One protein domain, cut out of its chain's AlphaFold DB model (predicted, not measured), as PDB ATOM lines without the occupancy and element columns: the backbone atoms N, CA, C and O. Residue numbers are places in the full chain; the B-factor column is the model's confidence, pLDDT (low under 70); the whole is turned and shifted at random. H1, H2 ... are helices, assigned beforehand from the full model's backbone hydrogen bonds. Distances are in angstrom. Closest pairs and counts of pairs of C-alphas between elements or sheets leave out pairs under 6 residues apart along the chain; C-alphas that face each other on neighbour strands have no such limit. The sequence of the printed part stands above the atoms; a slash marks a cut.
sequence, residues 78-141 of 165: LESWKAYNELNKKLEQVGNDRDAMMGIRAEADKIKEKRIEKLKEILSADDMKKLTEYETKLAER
ATOM      1  N   LEU A  78     -53.114 -10.700  48.978       96.81
ATOM      2  CA  LEU A  78     -52.910 -11.478  50.200       96.81
ATOM      3  C   LEU A  78     -52.854 -12.987  49.917       96.81
ATOM      4  O   LEU A  78     -52.047 -13.694  50.520       96.81
ATOM      5  N   GLU A  79     -53.688 -13.493  49.005       97.06
ATOM      6  CA  GLU A  79     -53.631 -14.892  48.568       97.06
ATOM      7  C   GLU A  79     -52.302 -15.199  47.867       97.06
ATOM      8  O   GLU A  79     -51.626 -16.163  48.232       97.06
ATOM      9  N   SER A  80     -51.888 -14.355  46.915       96.25
ATOM     10  CA  SER A  80     -50.595 -14.503  46.238       96.25
ATOM     11  C   SER A  80     -49.418 -14.418  47.212       96.25
ATOM     12  O   SER A  80     -48.489 -15.213  47.108       96.25
ATOM     13  N   TRP A  81     -49.467 -13.512  48.192       95.56
ATOM     14  CA  TRP A  81     -48.450 -13.379  49.240       95.56
ATOM     15  C   TRP A  81     -48.293 -14.657  50.058       95.56
ATOM     16  O   TRP A  81     -47.180 -15.143  50.243       95.56
ATOM     17  N   LYS A  82     -49.407 -15.247  50.505       96.06
ATOM     18  CA  LYS A  82     -49.379 -16.528  51.222       96.06
ATOM     19  C   LYS A  82     -48.756 -17.630  50.365       96.06
ATOM     20  O   LYS A  82     -47.908 -18.363  50.862       96.06
ATOM     21  N   ALA A  83     -49.121 -17.707  49.085       95.94
ATOM     22  CA  ALA A  83     -48.563 -18.699  48.171       95.94
ATOM     23  C   ALA A  83     -47.049 -18.509  47.949       95.94
ATOM     24  O   ALA A  83     -46.299 -19.483  48.012       95.94
ATOM     25  N   TYR A  84     -46.580 -17.270  47.768       93.56
ATOM     26  CA  TYR A  84     -45.146 -16.980  47.663       93.56
ATOM     27  C   TYR A  84     -44.386 -17.274  48.958       93.56
ATOM     28  O   TYR A  84     -43.259 -17.752  48.888       93.56
ATOM     29  N   ASN A  85     -44.977 -17.053  50.134       92.31
ATOM     30  CA  ASN A  85     -44.330 -17.409  51.399       92.31
ATOM     31  C   ASN A  85     -44.137 -18.918  51.548       92.31
ATOM     32  O   ASN A  85     -43.068 -19.352  51.970       92.31
ATOM     33  N   GLU A  86     -45.133 -19.723  51.174       93.44
ATOM     34  CA  GLU A  86     -44.969 -21.181  51.148       93.44
ATOM     35  C   GLU A  86     -43.905 -21.605  50.130       93.44
ATOM     36  O   GLU A  86     -43.080 -22.473  50.411       93.44
ATOM     37  N   LEU A  87     -43.854 -20.939  48.975       92.31
ATOM     38  CA  LEU A  87     -42.828 -21.186  47.969       92.31
ATOM     39  C   LEU A  87     -41.420 -20.811  48.460       92.31
ATOM     40  O   LEU A  87     -40.467 -21.544  48.213       92.31
ATOM     41  N   ASN A  88     -41.289 -19.711  49.199       89.38
ATOM     42  CA  ASN A  88     -40.034 -19.276  49.804       89.38
ATOM     43  C   ASN A  88     -39.532 -20.277  50.855       89.38
ATOM     44  O   ASN A  88     -38.340 -20.568  50.886       89.38
ATOM     45  N   LYS A  89     -40.426 -20.876  51.654       90.31
ATOM     46  CA  LYS A  89     -40.054 -21.973  52.567       90.31
ATOM     47  C   LYS A  89     -39.535 -23.195  51.807       90.31
ATOM     48  O   LYS A  89     -38.559 -23.806  52.229       90.31
ATOM     49  N   LYS A  90     -40.159 -23.554  50.678       89.81
ATOM     50  CA  LYS A  90     -39.653 -24.639  49.816       89.81
ATOM     51  C   LYS A  90     -38.284 -24.283  49.232       89.81
ATOM     52  O   LYS A  90     -37.394 -25.123  49.217       89.81
ATOM     53  N   LEU A  91     -38.102 -23.041  48.786       87.75
ATOM     54  CA  LEU A  91     -36.840 -22.550  48.235       87.75
ATOM     55  C   LEU A  91     -35.683 -22.699  49.238       87.75
ATOM     56  O   LEU A  91     -34.610 -23.155  48.855       87.75
ATOM     57  N   GLU A  92     -35.907 -22.398  50.519       86.56
ATOM     58  CA  GLU A  92     -34.910 -22.598  51.585       86.56
ATOM     59  C   GLU A  92     -34.471 -24.066  51.730       86.56
ATOM     60  O   GLU A  92     -33.312 -24.336  52.045       86.56
ATOM     61  N   GLN A  93     -35.368 -25.018  51.460       88.06
ATOM     62  CA  GLN A  93     -35.104 -26.457  51.584       88.06
ATOM     63  C   GLN A  93     -34.379 -27.048  50.367       88.06
ATOM     64  O   GLN A  93     -33.702 -28.065  50.488       88.06
ATOM     65  N   VAL A  94     -34.523 -26.423  49.197       86.44
ATOM     66  CA  VAL A  94     -34.032 -26.945  47.911       86.44
ATOM     67  C   VAL A  94     -32.520 -26.757  47.720       86.44
ATOM     68  O   VAL A  94     -31.874 -27.540  47.019       86.44
ATOM     69  N   GLY A  95     -31.915 -25.744  48.343       81.06
ATOM     70  CA  GLY A  95     -30.485 -25.466  48.175       81.06
ATOM     71  C   GLY A  95     -30.106 -25.179  46.711       81.06
ATOM     72  O   GLY A  95     -30.772 -24.411  46.029       81.06
ATOM     73  N   ASN A  96     -29.022 -25.784  46.215       83.12
ATOM     74  CA  ASN A  96     -28.495 -25.527  44.864       83.12
ATOM     75  C   ASN A  96     -29.005 -26.503  43.785       83.12
ATOM     76  O   ASN A  96     -28.435 -26.548  42.692       83.12
ATOM     77  N   ASP A  97     -30.037 -27.303  44.068       89.69
ATOM     78  CA  ASP A  97     -30.604 -28.225  43.081       89.69
ATOM     79  C   ASP A  97     -31.283 -27.443  41.945       89.69
ATOM     80  O   ASP A  97     -32.279 -26.739  42.128       89.69
ATOM     81  N   ARG A  98     -30.725 -27.565  40.738       87.06
ATOM     82  CA  ARG A  98     -31.183 -26.826  39.561       87.06
ATOM     83  C   ARG A  98     -32.589 -27.228  39.122       87.06
ATOM     84  O   ARG A  98     -33.342 -26.352  38.693       87.06
ATOM     85  N   ASP A  99     -32.937 -28.505  39.199       91.19
ATOM     86  CA  ASP A  99     -34.222 -29.004  38.712       91.19
ATOM     87  C   ASP A  99     -35.337 -28.594  39.666       91.19
ATOM     88  O   ASP A  99     -36.367 -28.060  39.244       91.19
ATOM     89  N   ALA A 100     -35.081 -28.707  40.966       89.81
ATOM     90  CA  ALA A 100     -35.988 -28.199  41.981       89.81
ATOM     91  C   ALA A 100     -36.150 -26.668  41.883       89.81
ATOM     92  O   ALA A 100     -37.270 -26.160  41.962       89.81
ATOM     93  N   MET A 101     -35.080 -25.923  41.584       89.12
ATOM     94  CA  MET A 101     -35.161 -24.481  41.317       89.12
ATOM     95  C   MET A 101     -36.018 -24.140  40.091       89.12
ATOM     96  O   MET A 101     -36.749 -23.145  40.111       89.12
ATOM     97  N   MET A 102     -35.963 -24.941  39.022       90.44
ATOM     98  CA  MET A 102     -36.862 -24.775  37.874       90.44
ATOM     99  C   MET A 102     -38.321 -25.044  38.259       90.44
ATOM    100  O   MET A 102     -39.201 -24.284  37.851       90.44
ATOM    101  N   GLY A 103     -38.574 -26.054  39.096       93.44
ATOM    102  CA  GLY A 103     -39.902 -26.331  39.647       93.44
ATOM    103  C   GLY A 103     -40.465 -25.155  40.451       93.44
ATOM    104  O   GLY A 103     -41.594 -24.728  40.214       93.44
ATOM    105  N   ILE A 104     -39.648 -24.561  41.325       92.56
ATOM    106  CA  ILE A 104     -40.020 -23.371  42.104       92.56
ATOM    107  C   ILE A 104     -40.380 -22.189  41.195       92.56
ATOM    108  O   ILE A 104     -41.370 -21.502  41.443       92.56
ATOM    109  N   ARG A 105     -39.623 -21.956  40.113       90.94
ATOM    110  CA  ARG A 105     -39.950 -20.899  39.137       90.94
ATOM    111  C   ARG A 105     -41.293 -21.147  38.458       90.94
ATOM    112  O   ARG A 105     -42.112 -20.239  38.405       90.94
ATOM    113  N   ALA A 106     -41.549 -22.376  38.019       94.44
ATOM    114  CA  ALA A 106     -42.824 -22.726  37.402       94.44
ATOM    115  C   ALA A 106     -44.010 -22.554  38.373       94.44
ATOM    116  O   ALA A 106     -45.087 -22.121  37.966       94.44
ATOM    117  N   GLU A 107     -43.836 -22.861  39.663       95.44
ATOM    118  CA  GLU A 107     -44.851 -22.572  40.687       95.44
ATOM    119  C   GLU A 107     -45.057 -21.060  40.883       95.44
ATOM    120  O   GLU A 107     -46.200 -20.603  40.962       95.44
ATOM    121  N   ALA A 108     -43.979 -20.270  40.908       93.81
ATOM    122  CA  ALA A 108     -44.054 -18.810  40.989       93.81
ATOM    123  C   ALA A 108     -44.819 -18.190  39.809       93.81
ATOM    124  O   ALA A 108     -45.612 -17.264  40.018       93.81
ATOM    125  N   ASP A 109     -44.601 -18.700  38.596       93.50
ATOM    126  CA  ASP A 109     -45.287 -18.245  37.384       93.50
ATOM    127  C   ASP A 109     -46.788 -18.545  37.455       93.50
ATOM    128  O   ASP A 109     -47.600 -17.654  37.217       93.50
ATOM    129  N   LYS A 110     -47.181 -19.735  37.926       96.88
ATOM    130  CA  LYS A 110     -48.599 -20.077  38.146       96.88
ATOM    131  C   LYS A 110     -49.281 -19.159  39.161       96.88
ATOM    132  O   LYS A 110     -50.431 -18.765  38.971       96.88
ATOM    133  N   ILE A 111     -48.589 -18.798  40.249       96.25
ATOM    134  CA  ILE A 111     -49.118 -17.838  41.237       96.25
ATOM    135  C   ILE A 111     -49.356 -16.476  40.572       96.25
ATOM    136  O   ILE A 111     -50.392 -15.848  40.809       96.25
ATOM    137  N   LYS A 112     -48.420 -16.028  39.726       94.62
ATOM    138  CA  LYS A 112     -48.543 -14.780  38.968       94.62
ATOM    139  C   LYS A 112     -49.704 -14.833  37.972       94.62
ATOM    140  O   LYS A 112     -50.501 -13.900  37.946       94.62
ATOM    141  N   GLU A 113     -49.823 -15.897  37.185       96.25
ATOM    142  CA  GLU A 113     -50.908 -16.082  36.212       96.25
ATOM    143  C   GLU A 113     -52.275 -16.036  36.896       96.25
ATOM    144  O   GLU A 113     -53.114 -15.213  36.532       96.25
ATOM    145  N   LYS A 114     -52.451 -16.804  37.978       97.38
ATOM    146  CA  LYS A 114     -53.688 -16.804  38.770       97.38
ATOM    147  C   LYS A 114     -54.019 -15.417  39.329       97.38
ATOM    148  O   LYS A 114     -55.182 -15.019  39.368       97.38
ATOM    149  N   ARG A 115     -53.007 -14.661  39.775       97.06
ATOM    150  CA  ARG A 115     -53.185 -13.271  40.226       97.06
ATOM    151  C   ARG A 115     -53.710 -12.398  39.088       97.06
ATOM    152  O   ARG A 115     -54.673 -11.666  39.284       97.06
ATOM    153  N   ILE A 116     -53.083 -12.480  37.916       96.44
ATOM    154  CA  ILE A 116     -53.452 -11.699  36.730       96.44
ATOM    155  C   ILE A 116     -54.878 -12.027  36.281       96.44
ATOM    156  O   ILE A 116     -55.632 -11.110  35.976       96.44
ATOM    157  N   GLU A 117     -55.264 -13.302  36.263       97.88
ATOM    158  CA  GLU A 117     -56.628 -13.726  35.928       97.88
ATOM    159  C   GLU A 117     -57.661 -13.080  36.852       97.88
ATOM    160  O   GLU A 117     -58.574 -12.417  36.370       97.88
ATOM    161  N   LYS A 118     -57.457 -13.157  38.172       97.81
ATOM    162  CA  LYS A 118     -58.364 -12.528  39.144       97.81
ATOM    163  C   LYS A 118     -58.392 -11.005  39.040       97.81
ATOM    164  O   LYS A 118     -59.430 -10.389  39.254       97.81
ATOM    165  N   LEU A 119     -57.260 -10.375  38.724       97.50
ATOM    166  CA  LEU A 119     -57.210  -8.926  38.528       97.50
ATOM    167  C   LEU A 119     -57.990  -8.490  37.283       97.50
ATOM    168  O   LEU A 119     -58.651  -7.459  37.343       97.50
ATOM    169  N   LYS A 120     -57.994  -9.279  36.198       97.62
ATOM    170  CA  LYS A 120     -58.787  -8.990  34.984       97.62
ATOM    171  C   LYS A 120     -60.298  -8.983  35.227       97.62
ATOM    172  O   LYS A 120     -61.022  -8.370  34.454       97.62
ATOM    173  N   GLU A 121     -60.775  -9.656  36.271       97.62
ATOM    174  CA  GLU A 121     -62.196  -9.661  36.646       97.62
ATOM    175  C   GLU A 121     -62.634  -8.367  37.353       97.62
ATOM    176  O   GLU A 121     -63.830  -8.112  37.489       97.62
ATOM    177  N   ILE A 122     -61.683  -7.563  37.840       97.19
ATOM    178  CA  ILE A 122     -61.955  -6.374  38.663       97.19
ATOM    179  C   ILE A 122     -61.469  -5.102  37.973       97.19
ATOM    180  O   ILE A 122     -62.154  -4.082  38.004       97.19
ATOM    181  N   LEU A 123     -60.282  -5.154  37.377       96.50
ATOM    182  CA  LEU A 123     -59.655  -4.022  36.718       96.50
ATOM    183  C   LEU A 123     -60.195  -3.854  35.298       96.50
ATOM    184  O   LEU A 123     -60.489  -4.824  34.599       96.50
ATOM    185  N   SER A 124     -60.259  -2.602  34.848       96.69
ATOM    186  CA  SER A 124     -60.531  -2.303  33.444       96.69
ATOM    187  C   SER A 124     -59.399  -2.821  32.545       96.69
ATOM    188  O   SER A 124     -58.267  -3.042  32.990       96.69
ATOM    189  N   ALA A 125     -59.678  -2.981  31.249       96.88
ATOM    190  CA  ALA A 125     -58.651  -3.366  30.278       96.88
ATOM    191  C   ALA A 125     -57.485  -2.356  30.237       96.88
ATOM    192  O   ALA A 125     -56.323  -2.758  30.135       96.88
ATOM    193  N   ASP A 126     -57.785  -1.062  30.378       96.88
ATOM    194  CA  ASP A 126     -56.782   0.005  30.393       96.88
ATOM    195  C   ASP A 126     -55.910  -0.045  31.653       96.88
ATOM    196  O   ASP A 126     -54.690   0.114  31.574       96.88
ATOM    197  N   ASP A 127     -56.502  -0.323  32.814       96.75
ATOM    198  CA  ASP A 127     -55.761  -0.461  34.070       96.75
ATOM    199  C   ASP A 127     -54.893  -1.721  34.073       96.75
ATOM    200  O   ASP A 127     -53.724  -1.668  34.461       96.75
ATOM    201  N   MET A 128     -55.406  -2.832  33.536       97.56
ATOM    202  CA  MET A 128     -54.614  -4.044  33.314       97.56
ATOM    203  C   MET A 128     -53.421  -3.795  32.390       97.56
ATOM    204  O   MET A 128     -52.330  -4.321  32.633       97.56
ATOM    205  N   LYS A 129     -53.598  -2.984  31.341       97.06
ATOM    206  CA  LYS A 129     -52.508  -2.606  30.436       97.06
ATOM    207  C   LYS A 129     -51.437  -1.793  31.166       97.06
ATOM    208  O   LYS A 129     -50.266  -2.165  31.101       97.06
ATOM    209  N   LYS A 130     -51.823  -0.755  31.918       96.69
ATOM    210  CA  LYS A 130     -50.887   0.060  32.723       96.69
ATOM    211  C   LYS A 130     -50.112  -0.792  33.726       96.69
ATOM    212  O   LYS A 130     -48.891  -0.675  33.819       96.69
ATOM    213  N   LEU A 131     -50.807  -1.685  34.431       96.06
ATOM    214  CA  LEU A 131     -50.182  -2.606  35.376       96.06
ATOM    215  C   LEU A 131     -49.168  -3.525  34.680       96.06
ATOM    216  O   LEU A 131     -48.051  -3.687  35.162       96.06
ATOM    217  N   THR A 132     -49.520  -4.082  33.520       94.94
ATOM    218  CA  THR A 132     -48.630  -4.964  32.746       94.94
ATOM    219  C   THR A 132     -47.380  -4.222  32.262       94.94
ATOM    220  O   THR A 132     -46.266  -4.745  32.354       94.94
ATOM    221  N   GLU A 133     -47.534  -2.987  31.781       95.56
ATOM    222  CA  GLU A 133     -46.411  -2.132  31.379       95.56
ATOM    223  C   GLU A 133     -45.490  -1.803  32.561       95.56
ATOM    224  O   GLU A 133     -44.264  -1.834  32.421       95.56
ATOM    225  N   TYR A 134     -46.059  -1.521  33.735       94.88
ATOM    226  CA  TYR A 134     -45.296  -1.302  34.959       94.88
ATOM    227  C   TYR A 134     -44.517  -2.555  35.385       94.88
ATOM    228  O   TYR A 134     -43.309  -2.477  35.625       94.88
ATOM    229  N   GLU A 135     -45.163  -3.725  35.414       91.94
ATOM    230  CA  GLU A 135     -44.508  -4.991  35.769       91.94
ATOM    231  C   GLU A 135     -43.390  -5.361  34.783       91.94
ATOM    232  O   GLU A 135     -42.329  -5.833  35.197       91.94
ATOM    233  N   THR A 136     -43.583  -5.087  33.491       91.31
ATOM    234  CA  THR A 136     -42.553  -5.295  32.459       91.31
ATOM    235  C   THR A 136     -41.340  -4.403  32.720       91.31
ATOM    236  O   THR A 136     -40.210  -4.888  32.784       91.31
ATOM    237  N   LYS A 137     -41.563  -3.111  32.996       90.62
ATOM    238  CA  LYS A 137     -40.488  -2.175  33.359       90.62
ATOM    239  C   LYS A 137     -39.759  -2.596  34.636       90.62
ATOM    240  O   LYS A 137     -38.551  -2.390  34.739       90.62
ATOM    241  N   LEU A 138     -40.459  -3.164  35.620       86.25
ATOM    242  CA  LEU A 138     -39.822  -3.702  36.826       86.25
ATOM    243  C   LEU A 138     -38.912  -4.891  36.508       86.25
ATOM    244  O   LEU A 138     -37.805  -4.953  37.044       86.25
ATOM    245  N   ALA A 139     -39.349  -5.791  35.625       82.19
ATOM    246  CA  ALA A 139     -38.583  -6.962  35.212       82.19
ATOM    247  C   ALA A 139     -37.317  -6.609  34.408       82.19
ATOM    248  O   ALA A 139     -36.343  -7.356  34.445       82.19
ATOM    249  N   GLU A 140     -37.293  -5.462  33.725       80.00
ATOM    250  CA  GLU A 140     -36.143  -4.993  32.936       80.00
ATOM    251  C   GLU A 140     -35.035  -4.325  33.779       80.00
ATOM    252  O   GLU A 140     -33.862  -4.306  33.393       80.00
ATOM    253  N   ARG A 141     -35.364  -3.789  34.965       69.19
ATOM    254  CA  ARG A 141     -34.404  -3.065  35.831       69.19
ATOM    255  C   ARG A 141     -33.170  -3.870  36.291       69.19
ATOM    256  O   ARG A 141     -32.098  -3.263  36.358       69.19
TER     257      ARG A 141
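What this domain is: This is residues 78 to 141 of the 165 residues of an uncharacterized protein of Candidatus Poribacteria bacterium (UniProt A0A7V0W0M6). The longest helix, H2, lies side by side with H1 in a long helical hairpin, and H3 folds back from the far end of H2 as an arm. H2 and H3 together make a narrow V, joined at the end of H2 and open toward the end of H3, where residues 133 to 141 of H3 stick out free of the hairpin. The printed part has 64 residues with three named helices, in the order H1, H2, H3 along the chain, and no named strand; its class is all helix. The whole is loose, with a radius of gyration of the C-alphas of 14.1 A, and elongated, spanning 41 by 26 by 15 A.

Where its parts are: H2, the longest helix, holds residues 98 to 120, 23 residues, and measures 33.2 A from its first to its last C-alpha. It runs from C-alpha 98 at (-31.183, -26.826, 39.561) to C-alpha 120 at (-58.787, -8.990, 34.984). H1 holds residues 78 to 94 and measures 24.5 A; its first C-alpha, that of Leu 78, is at (-52.910, -11.478, 50.200). H3 holds residues 125 to 141 and measures 24.9 A; its last C-alpha, that of Arg 141, is at (-34.404, -3.065, 35.831).

How they stand to each other: H2 touches H1, with 14 pairs of C-alphas within 8 A. The closest C-alphas of the two are those of Ser 80 and Ile 111, 6.2 A apart. Their lines stand at a shallow tilt of 2 degrees, they run opposite ways, and their centres are 10.9 A apart; they form a helical hairpin. H2 and H3 are close but not clearly touching, with 2 pairs of C-alphas within 8 A. The closest C-alphas of these two are those of Lys 120 and Met 128, 6.7 A apart. H2 and H3 run opposite ways at a shallow tilt of 27 degrees, and their centres are 17.0 A apart. H1 and H3 are apart. In H1, H2 and H3 every pair of backbone O of residue i and N of residue i+4 is within hydrogen-bond range.

The domain as a whole: The two C-alphas farthest apart are those of Asn 96 and Ser 124, at 41.2 A. The first and last printed C-alphas, those of Leu 78 and Arg 141, are 24.9 A apart. Residues 133 to 141, which belong to H3, stand free; the body without them has 55 residues and spans 41 by 19 by 13 A. The links from H1 to H2, of 3 residues, and from H2 to H3, of 4 residues, are tight. The printed part has no cut. The mean pLDDT of the printed part is 92.7, and residue 141 is the one printed residue under 70.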